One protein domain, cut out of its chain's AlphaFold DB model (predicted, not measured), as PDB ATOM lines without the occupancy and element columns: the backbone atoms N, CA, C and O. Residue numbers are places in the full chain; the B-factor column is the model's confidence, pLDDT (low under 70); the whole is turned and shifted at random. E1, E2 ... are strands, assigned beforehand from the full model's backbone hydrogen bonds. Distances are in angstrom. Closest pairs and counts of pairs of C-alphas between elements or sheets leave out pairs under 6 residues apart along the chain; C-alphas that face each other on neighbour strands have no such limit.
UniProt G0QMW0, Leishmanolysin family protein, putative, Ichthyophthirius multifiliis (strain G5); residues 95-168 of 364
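This is residues 95 to 168 of the 364 residues of the protein "Leishmanolysin family protein, putative" of Ichthyophthirius multifiliis (strain G5) (UniProt G0QMW0). With little regular structure, this is a loose rod: the antiparallel hairpin E1-E2 makes one end, residues 112 to 145 wind through the middle, and the antiparallel hairpin E3-E4 with short E5 makes the other. Its 74 printed residues hold no named helix and five named strands, E1 to E5 in chain order, with 22 residues: all strand. The radius of gyration of the C-alphas is 14.2 A; the spans are 45 by 21 by 14 A.

First find the hairpin of E1, residues 99 to 104, and E2, residues 107 to 111: N 100 and O 110, 2.8 A apart, are within hydrogen-bond range. In the hairpin of E3, residues 146 to 149, and E4, residues 154 to 157, so are N 147 and O 156, 2.8 A. E5, residues 162 to 164, pairs with no named strand; its C-alpha 163 is 5.9 A from C-alpha 157, the closest pair with E4. E2 and E3 are apart.

Start at C-alpha 99, (528.746, 198.017, 839.317): E1 spans 10.7 A, E2 10.9 A. E5 ends at C-alpha 164, (553.853, 216.797, 855.971).

The printed part has no cut; the link E2 to E3 is long. Residues 95 to 97 and 103 to 107 have pLDDT under 70.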
ATOM      1  N   CYS A  95     522.610 194.463 840.817       59.62
ATOM      2  CA  CYS A  95     524.071 194.540 840.838       59.62
ATOM      3  C   CYS A  95     524.612 195.214 842.116       59.62
ATOM      4  O   CYS A  95     523.936 196.057 842.708       59.62
ATOM      5  N   LEU A  96     525.879 194.944 842.470       66.19
ATOM      6  CA  LEU A  96     526.617 195.685 843.507       66.19
ATOM      7  C   LEU A  96     526.648 197.204 843.242       66.19
ATOM      8  O   LEU A  96     526.710 197.660 842.106       66.19
ATOM      9  N   PHE A  97     526.731 198.007 844.306       69.94
ATOM     10  CA  PHE A  97     526.591 199.470 844.246       69.94
ATOM     11  C   PHE A  97     527.585 200.217 843.317       69.94
ATOM     12  O   PHE A  97     527.255 201.270 842.770       69.94
ATOM     13  N   LYS A  98     528.802 199.690 843.119       77.94
ATOM     14  CA  LYS A  98     529.836 200.270 842.227       77.94
ATOM     15  C   LYS A  98     529.787 199.712 840.792       77.94
ATOM     16  O   LYS A  98     530.592 200.107 839.945       77.94
ATOM     17  N   CYS A  99     528.858 198.796 840.537       78.06
ATOM     18  CA  CYS A  99     528.746 198.017 839.317       78.06
ATOM     19  C   CYS A  99     527.775 198.663 838.320       78.06
ATOM     20  O   CYS A  99     526.638 198.974 838.676       78.06
ATOM     21  N   ALA A 100     528.218 198.845 837.076       80.56
ATOM     22  CA  ALA A 100     527.413 199.401 835.993       80.56
ATOM     23  C   ALA A 100     526.536 198.342 835.312       80.56
ATOM     24  O   ALA A 100     525.358 198.601 835.068       80.56
ATOM     25  N   THR A 101     527.086 197.153 835.054       78.06
ATOM     26  CA  THR A 101     526.349 195.988 834.540       78.06
ATOM     27  C   THR A 101     526.807 194.725 835.249       78.06
ATOM     28  O   THR A 101     527.989 194.583 835.553       78.06
ATOM     29  N   CYS A 102     525.897 193.787 835.478       71.75
ATOM     30  CA  CYS A 102     526.197 192.536 836.157       71.75
ATOM     31  C   CYS A 102     525.379 191.383 835.580       71.75
ATOM     32  O   CYS A 102     524.241 191.568 835.140       71.75
ATOM     33  N   SER A 103     525.948 190.184 835.665       68.00
ATOM     34  CA  SER A 103     525.274 188.946 835.281       68.00
ATOM     35  C   SER A 103     524.392 188.404 836.410       68.00
ATOM     36  O   SER A 103     523.427 187.686 836.159       68.00
ATOM     37  N   ASN A 104     524.718 188.733 837.665       62.50
ATOM     38  CA  ASN A 104     523.906 188.451 838.849       62.50
ATOM     39  C   ASN A 104     524.308 189.379 840.014       62.50
ATOM     40  O   ASN A 104     525.283 190.121 839.913       62.50
ATOM     41  N   ALA A 105     523.601 189.275 841.144       60.56
ATOM     42  CA  ALA A 105     523.800 190.115 842.330       60.56
ATOM     43  C   ALA A 105     525.234 190.110 842.903       60.56
ATOM     44  O   ALA A 105     525.612 191.043 843.608       60.56
ATOM     45  N   THR A 106     526.043 189.091 842.599       63.78
ATOM     46  CA  THR A 106     527.416 188.933 843.113       63.78
ATOM     47  C   THR A 106     528.508 189.137 842.065       63.78
ATOM     48  O   THR A 106     529.645 189.426 842.431       63.78
ATOM     49  N   ASN A 107     528.187 189.015 840.773       67.69
ATOM     50  CA  ASN A 107     529.171 189.070 839.696       67.69
ATOM     51  C   ASN A 107     529.039 190.361 838.892       67.69
ATOM     52  O   ASN A 107     528.087 190.520 838.129       67.69
ATOM     53  N   CYS A 108     530.004 191.267 839.056       75.50
ATOM     54  CA  CYS A 108     530.038 192.512 838.306       75.50
ATOM     55  C   CYS A 108     530.769 192.350 836.967       75.50
ATOM     56  O   CYS A 108     531.922 191.928 836.948       75.50
ATOM     57  N   ASP A 109     530.118 192.730 835.868       78.00
ATOM     58  CA  ASP A 109     530.673 192.599 834.515       78.00
ATOM     59  C   ASP A 109     531.373 193.890 834.068       78.00
ATOM     60  O   ASP A 109     532.419 193.848 833.422       78.00
ATOM     61  N   THR A 110     530.812 195.053 834.420       83.38
ATOM     62  CA  THR A 110     531.434 196.365 834.181       83.38
ATOM     63  C   THR A 110     531.226 197.294 835.371       83.38
ATOM     64  O   THR A 110     530.208 197.226 836.058       83.38
ATOM     65  N   CYS A 111     532.168 198.207 835.612       86.38
ATOM     66  CA  CYS A 111     532.112 199.155 836.723       86.38
ATOM     67  C   CYS A 111     531.805 200.576 836.238       86.38
ATOM     68  O   CYS A 111     532.115 200.939 835.105       86.38
ATOM     69  N   PHE A 112     531.235 201.408 837.109       86.75
ATOM     70  CA  PHE A 112     531.036 202.821 836.785       86.75
ATOM     71  C   PHE A 112     532.364 203.597 836.728       86.75
ATOM     72  O   PHE A 112     533.258 203.392 837.549       86.75
ATOM     73  N   GLY A 113     532.467 204.556 835.804       89.56
ATOM     74  CA  GLY A 113     533.615 205.460 835.708       89.56
ATOM     75  C   GLY A 113     534.922 204.756 835.323       89.56
ATOM     76  O   GLY A 113     534.939 203.895 834.453       89.56
ATOM     77  N   ASN A 114     536.027 205.145 835.962       91.56
ATOM     78  CA  ASN A 114     537.387 204.642 835.706       91.56
ATOM     79  C   ASN A 114     537.819 203.514 836.667       91.56
ATOM     80  O   ASN A 114     539.010 203.330 836.917       91.56
ATOM     81  N   ARG A 115     536.859 202.798 837.259       91.19
ATOM     82  CA  ARG A 115     537.112 201.742 838.252       91.19
ATOM     83  C   ARG A 115     537.678 200.477 837.611       91.19
ATOM     84  O   ARG A 115     537.374 200.154 836.464       91.19
ATOM     85  N   VAL A 116     538.459 199.724 838.382       89.44
ATOM     86  CA  VAL A 116     539.077 198.472 837.925       89.44
ATOM     87  C   VAL A 116     538.030 197.358 837.884       89.44
ATOM     88  O   VAL A 116     537.460 197.011 838.914       89.44
ATOM     89  N   VAL A 117     537.802 196.781 836.701       78.62
ATOM     90  CA  VAL A 117     536.667 195.881 836.394       78.62
ATOM     91  C   VAL A 117     536.516 194.706 837.368       78.62
ATOM     92  O   VAL A 117     535.406 194.358 837.744       78.62
ATOM     93  N   THR A 118     537.616 194.118 837.836       74.06
ATOM     94  CA  THR A 118     537.587 192.911 838.679       74.06
ATOM     95  C   THR A 118     537.127 193.149 840.118       74.06
ATOM     96  O   THR A 118     536.686 192.215 840.779       74.06
ATOM     97  N   THR A 119     537.245 194.377 840.626       80.75
ATOM     98  CA  THR A 119     536.934 194.720 842.030       80.75
ATOM     99  C   THR A 119     535.967 195.897 842.155       80.75
ATOM    100  O   THR A 119     535.440 196.163 843.231       80.75
ATOM    101  N   CYS A 120     535.751 196.633 841.064       85.31
ATOM    102  CA  CYS A 120     535.139 197.958 841.031       85.31
ATOM    103  C   CYS A 120     535.716 198.953 842.046       85.31
ATOM    104  O   CYS A 120     535.054 199.922 842.433       85.31
ATOM    105  N   GLU A 121     536.972 198.766 842.442       89.94
ATOM    106  CA  GLU A 121     537.686 199.745 843.242       89.94
ATOM    107  C   GLU A 121     538.343 200.811 842.370       89.94
ATOM    108  O   GLU A 121     538.514 200.665 841.155       89.94
ATOM    109  N   CYS A 122     538.645 201.937 843.007       92.12
ATOM    110  CA  CYS A 122     539.350 203.022 842.352       92.12
ATOM    111  C   CYS A 122     540.762 202.574 841.944       92.12
ATOM    112  O   CYS A 122     541.386 201.793 842.670       92.12
ATOM    113  N   PRO A 123     541.279 203.050 840.799       93.44
ATOM    114  CA  PRO A 123     542.655 202.780 840.407       93.44
ATOM    115  C   PRO A 123     543.637 203.347 841.442       93.44
ATOM    116  O   PRO A 123     543.280 204.190 842.272       93.44
ATOM    117  N   ALA A 124     544.890 202.891 841.387       92.75
ATOM    118  CA  ALA A 124     545.940 203.390 842.270       92.75
ATOM    119  C   ALA A 124     545.999 204.930 842.261       92.75
ATOM    120  O   ALA A 124     545.786 205.559 841.226       92.75
ATOM    121  N   TYR A 125     546.301 205.521 843.421       94.31
ATOM    122  CA  TYR A 125     546.455 206.974 843.590       94.31
ATOM    123  C   TYR A 125     545.164 207.780 843.369       94.31
ATOM    124  O   TYR A 125     545.202 208.947 842.978       94.31
ATOM    125  N   SER A 126     544.005 207.175 843.639       94.88
ATOM    126  CA  SER A 126     542.703 207.840 843.564       94.88
ATOM    127  C   SER A 126     541.751 207.364 844.666       94.88
ATOM    128  O   SER A 126     541.983 206.335 845.306       94.88
ATOM    129  N   TYR A 127     540.677 208.118 844.904       94.19
ATOM    130  CA  TYR A 127     539.683 207.828 845.938       94.19
ATOM    131  C   TYR A 127     538.246 207.963 845.421       94.19
ATOM    132  O   TYR A 127     537.977 208.493 844.340       94.19
ATOM    133  N   ASN A 128     537.298 207.442 846.203       90.44
ATOM    134  CA  ASN A 128     535.886 207.429 845.832       90.44
ATOM    135  C   ASN A 128     535.264 208.829 845.876       90.44
ATOM    136  O   ASN A 128     535.361 209.530 846.880       90.44
ATOM    137  N   ASN A 129     534.518 209.168 844.827       87.69
ATOM    138  CA  ASN A 129     533.555 210.262 844.856       87.69
ATOM    139  C   ASN A 129     532.355 209.891 845.760       87.69
ATOM    140  O   ASN A 129     532.047 208.709 845.933       87.69
ATOM    141  N   LEU A 130     531.655 210.894 846.301       84.38
ATOM    142  CA  LEU A 130     530.391 210.721 847.027       84.38
ATOM    143  C   LEU A 130     529.346 209.986 846.176       84.38
ATOM    144  O   LEU A 130     528.604 209.147 846.686       84.38
ATOM    145  N   ASN A 131     529.320 210.266 844.870       82.25
ATOM    146  CA  ASN A 131     528.523 209.514 843.911       82.25
ATOM    147  C   ASN A 131     529.392 208.462 843.209       82.25
ATOM    148  O   ASN A 131     530.140 208.774 842.284       82.25
ATOM    149  N   TYR A 132     529.259 207.193 843.600       78.56
ATOM    150  CA  TYR A 132     530.097 206.110 843.072       78.56
ATOM    151  C   TYR A 132     529.805 205.740 841.607       78.56
ATOM    152  O   TYR A 132     530.565 204.967 841.022       78.56
ATOM    153  N   ARG A 133     528.750 206.314 841.005       82.38
ATOM    154  CA  ARG A 133     528.495 206.241 839.557       82.38
ATOM    155  C   ARG A 133     529.410 207.163 838.746       82.38
ATOM    156  O   ARG A 133     529.497 207.018 837.531       82.38
ATOM    157  N   GLN A 134     530.062 208.123 839.400       86.75
ATOM    158  CA  GLN A 134     531.059 208.992 838.785       86.75
ATOM    159  C   GLN A 134     532.464 208.396 838.920       86.75
ATOM    160  O   GLN A 134     532.713 207.505 839.738       86.75
ATOM    161  N   ALA A 135     533.384 208.906 838.100       90.50
ATOM    162  CA  ALA A 135     534.792 208.542 838.162       90.50
ATOM    163  C   ALA A 135     535.398 208.854 839.541       90.50
ATOM    164  O   ALA A 135     534.983 209.787 840.237       90.50
ATOM    165  N   CYS A 136     536.387 208.050 839.924       94.06
ATOM    166  CA  CYS A 136     537.225 208.300 841.086       94.06
ATOM    167  C   CYS A 136     538.035 209.585 840.891       94.06
ATOM    168  O   CYS A 136     538.369 209.955 839.764       94.06
ATOM    169  N   ILE A 137     538.355 210.250 841.997       94.69
ATOM    170  CA  ILE A 137     539.108 211.505 841.991       94.69
ATOM    171  C   ILE A 137     540.576 211.187 842.268       94.69
ATOM    172  O   ILE A 137     540.890 210.451 843.203       94.69
ATOM    173  N   GLU A 138     541.481 211.729 841.455       96.00
ATOM    174  CA  GLU A 138     542.921 211.531 841.632       96.00
ATOM    175  C   GLU A 138     543.445 212.245 842.882       96.00
ATOM    176  O   GLU A 138     543.109 213.402 843.148       96.00
ATOM    177  N   CYS A 139     544.341 211.587 843.618       96.25
ATOM    178  CA  CYS A 139     544.969 212.156 844.809       96.25
ATOM    179  C   CYS A 139     545.856 213.374 844.505       96.25
ATOM    180  O   CYS A 139     546.063 214.219 845.377       96.25
ATOM    181  N   SER A 140     546.338 213.491 843.264       94.00
ATOM    182  CA  SER A 140     547.106 214.633 842.752       94.00
ATOM    183  C   SER A 140     546.365 215.968 842.903       94.00
ATOM    184  O   SER A 140     547.008 217.001 843.076       94.00
ATOM    185  N   THR A 141     545.026 215.942 842.896       93.06
ATOM    186  CA  THR A 141     544.172 217.127 843.087       93.06
ATOM    187  C   THR A 141     544.232 217.695 844.507       93.06
ATOM    188  O   THR A 141     543.951 218.874 844.702       93.06
ATOM    189  N   ILE A 142     544.620 216.875 845.488       93.38
ATOM    190  CA  ILE A 142     544.812 217.278 846.891       93.38
ATOM    191  C   ILE A 142     546.268 217.657 847.116       93.38
ATOM    192  O   ILE A 142     546.572 218.703 847.684       93.38
ATOM    193  N   SER A 143     547.179 216.793 846.665       95.00
ATOM    194  CA  SER A 143     548.610 217.042 846.722       95.00
ATOM    195  C   SER A 143     549.319 216.300 845.603       95.00
ATOM    196  O   SER A 143     549.183 215.085 845.445       95.00
ATOM    197  N   ILE A 144     550.167 217.024 844.877       94.19
ATOM    198  CA  ILE A 144     551.066 216.438 843.883       94.19
ATOM    199  C   ILE A 144     551.941 215.378 844.570       94.19
ATOM    200  O   ILE A 144     552.432 215.591 845.676       94.19
ATOM    201  N   GLY A 145     552.100 214.217 843.930       93.88
ATOM    202  CA  GLY A 145     552.882 213.103 844.473       93.88
ATOM    203  C   GLY A 145     552.181 212.292 845.568       93.88
ATOM    204  O   GLY A 145     552.838 211.482 846.212       93.88
ATOM    205  N   CYS A 146     550.878 212.469 845.795       96.69
ATOM    206  CA  CYS A 146     550.124 211.669 846.758       96.69
ATOM    207  C   CYS A 146     549.767 210.271 846.220       96.69
ATOM    208  O   CYS A 146     549.256 210.149 845.107       96.69
ATOM    209  N   SER A 147     549.994 209.221 847.019       95.31
ATOM    210  CA  SER A 147     549.688 207.827 846.662       95.31
ATOM    211  C   SER A 147     548.394 207.292 847.280       95.31
ATOM    212  O   SER A 147     547.729 206.445 846.688       95.31
ATOM    213  N   THR A 148     548.009 207.772 848.460       94.12
ATOM    214  CA  THR A 148     546.746 207.399 849.116       94.12
ATOM    215  C   THR A 148     546.125 208.633 849.742       94.12
ATOM    216  O   THR A 148     546.830 209.447 850.335       94.12
ATOM    217  N   CYS A 149     544.817 208.811 849.580       95.12
ATOM    218  CA  CYS A 149     544.125 210.015 850.015       95.12
ATOM    219  C   CYS A 149     542.638 209.757 850.295       95.12
ATOM    220  O   CYS A 149     542.072 208.741 849.889       95.12
ATOM    221  N   ASN A 150     542.003 210.716 850.964       91.38
ATOM    222  CA  ASN A 150     540.546 210.853 851.029       91.38
ATOM    223  C   ASN A 150     540.124 212.182 850.383       91.38
ATOM    224  O   ASN A 150     540.943 212.830 849.756       91.38
ATOM    225  N   ALA A 151     538.885 212.633 850.582       89.56
ATOM    226  CA  ALA A 151     538.376 213.869 849.981       89.56
ATOM    227  C   ALA A 151     539.142 215.165 850.314       89.56
ATOM    228  O   ALA A 151     538.945 216.167 849.636       89.56
ATOM    229  N   THR A 152     539.978 215.178 851.355       91.25
ATOM    230  CA  THR A 152     540.628 216.405 851.853       91.25
ATOM    231  C   THR A 152     542.095 216.237 852.231       91.25
ATOM    232  O   THR A 152     542.815 217.229 852.299       91.25
ATOM    233  N   THR A 153     542.560 215.015 852.485       94.06
ATOM    234  CA  THR A 153     543.906 214.779 853.018       94.06
ATOM    235  C   THR A 153     544.649 213.731 852.210       94.06
ATOM    236  O   THR A 153     544.113 212.644 851.965       94.06
ATOM    237  N   CYS A 154     545.908 214.013 851.889       96.25
ATOM    238  CA  CYS A 154     546.859 212.983 851.507       96.25
ATOM    239  C   CYS A 154     547.326 212.208 852.747       96.25
ATOM    240  O   CYS A 154     547.567 212.797 853.797       96.25
ATOM    241  N   GLN A 155     547.440 210.890 852.622       94.81
ATOM    242  CA  GLN A 155     547.774 209.963 853.707       94.81
ATOM    243  C   GLN A 155     549.125 209.268 853.493       94.81
ATOM    244  O   GLN A 155     549.775 208.888 854.462       94.81
ATOM    245  N   ALA A 156     549.568 209.117 852.244       95.50
ATOM    246  CA  ALA A 156     550.905 208.632 851.920       95.50
ATOM    247  C   ALA A 156     551.398 209.236 850.604       95.50
ATOM    248  O   ALA A 156     550.603 209.578 849.730       95.50
ATOM    249  N   CYS A 157     552.716 209.328 850.463       96.69
ATOM    250  CA  CYS A 157     553.371 209.986 849.341       96.69
ATOM    251  C   CYS A 157     554.148 209.000 848.472       96.69
ATOM    252  O   CYS A 157     554.695 208.006 848.951       96.69
ATOM    253  N   LEU A 158     554.211 209.299 847.180       95.12
ATOM    254  CA  LEU A 158     555.117 208.673 846.231       95.12
ATOM    255  C   LEU A 158     556.522 209.245 846.412       95.12
ATOM    256  O   LEU A 158     556.700 210.461 846.528       95.12
ATOM    257  N   SER A 159     557.523 208.368 846.350       92.81
ATOM    258  CA  SER A 159     558.926 208.774 846.257       92.81
ATOM    259  C   SER A 159     559.120 209.754 845.090       92.81
ATOM    260  O   SER A 159     558.575 209.509 844.012       92.81
ATOM    261  N   PRO A 160     559.889 210.846 845.262       94.00
ATOM    262  CA  PRO A 160     560.773 211.168 846.393       94.00
ATOM    263  C   PRO A 160     560.139 212.043 847.499       94.00
ATOM    264  O   PRO A 160     560.868 212.623 848.295       94.00
ATOM    265  N   ASN A 161     558.812 212.183 847.547       96.06
ATOM    266  CA  ASN A 161     558.139 213.098 848.472       96.06
ATOM    267  C   ASN A 161     557.969 212.509 849.882       96.06
ATOM    268  O   ASN A 161     557.880 211.294 850.066       96.06
ATOM    269  N   PHE A 162     557.829 213.401 850.859       97.62
ATOM    270  CA  PHE A 162     557.566 213.108 852.263       97.62
ATOM    271  C   PHE A 162     556.222 213.705 852.680       97.62
ATOM    272  O   PHE A 162     555.868 214.804 852.252       97.62
ATOM    273  N   LEU A 163     555.477 212.989 853.521       97.69
ATOM    274  CA  LEU A 163     554.216 213.493 854.062       97.69
ATOM    275  C   LEU A 163     554.480 214.553 855.139       97.69
ATOM    276  O   LEU A 163     555.171 214.283 856.124       97.69
ATOM    277  N   ASP A 164     553.892 215.732 854.976       97.12
ATOM    278  CA  ASP A 164     553.853 216.797 855.971       97.12
ATOM    279  C   ASP A 164     552.403 217.217 856.235       97.12
ATOM    280  O   ASP A 164     551.758 217.886 855.426       97.12
ATOM    281  N   GLY A 165     551.860 216.774 857.371       94.12
ATOM    282  CA  GLY A 165     550.439 216.939 857.666       94.12
ATOM    283  C   GLY A 165     549.580 216.195 856.642       94.12
ATOM    284  O   GLY A 165     549.538 214.969 856.657       94.12
ATOM    285  N   ASN A 166     548.920 216.947 855.759       93.62
ATOM    286  CA  ASN A 166     547.966 216.431 854.770       93.62
ATOM    287  C   ASN A 166     548.484 216.492 853.324       93.62
ATOM    288  O   ASN A 166     547.709 216.228 852.401       93.62
ATOM    289  N   SER A 167     549.752 216.858 853.123       95.69
ATOM    290  CA  SER A 167     550.326 217.096 851.797       95.69
ATOM    291  C   SER A 167     551.704 216.462 851.658       95.69
ATOM    292  O   SER A 167     552.410 216.224 852.634       95.69
ATOM    293  N   CYS A 168     552.089 216.198 850.419       97.12
ATOM    294  CA  CYS A 168     553.396 215.679 850.054       97.12
ATOM    295  C   CYS A 168     554.320 216.823 849.653       97.12
ATOM    296  O   CYS A 168     553.957 217.663 848.830       97.12
TER     297      CYS A 168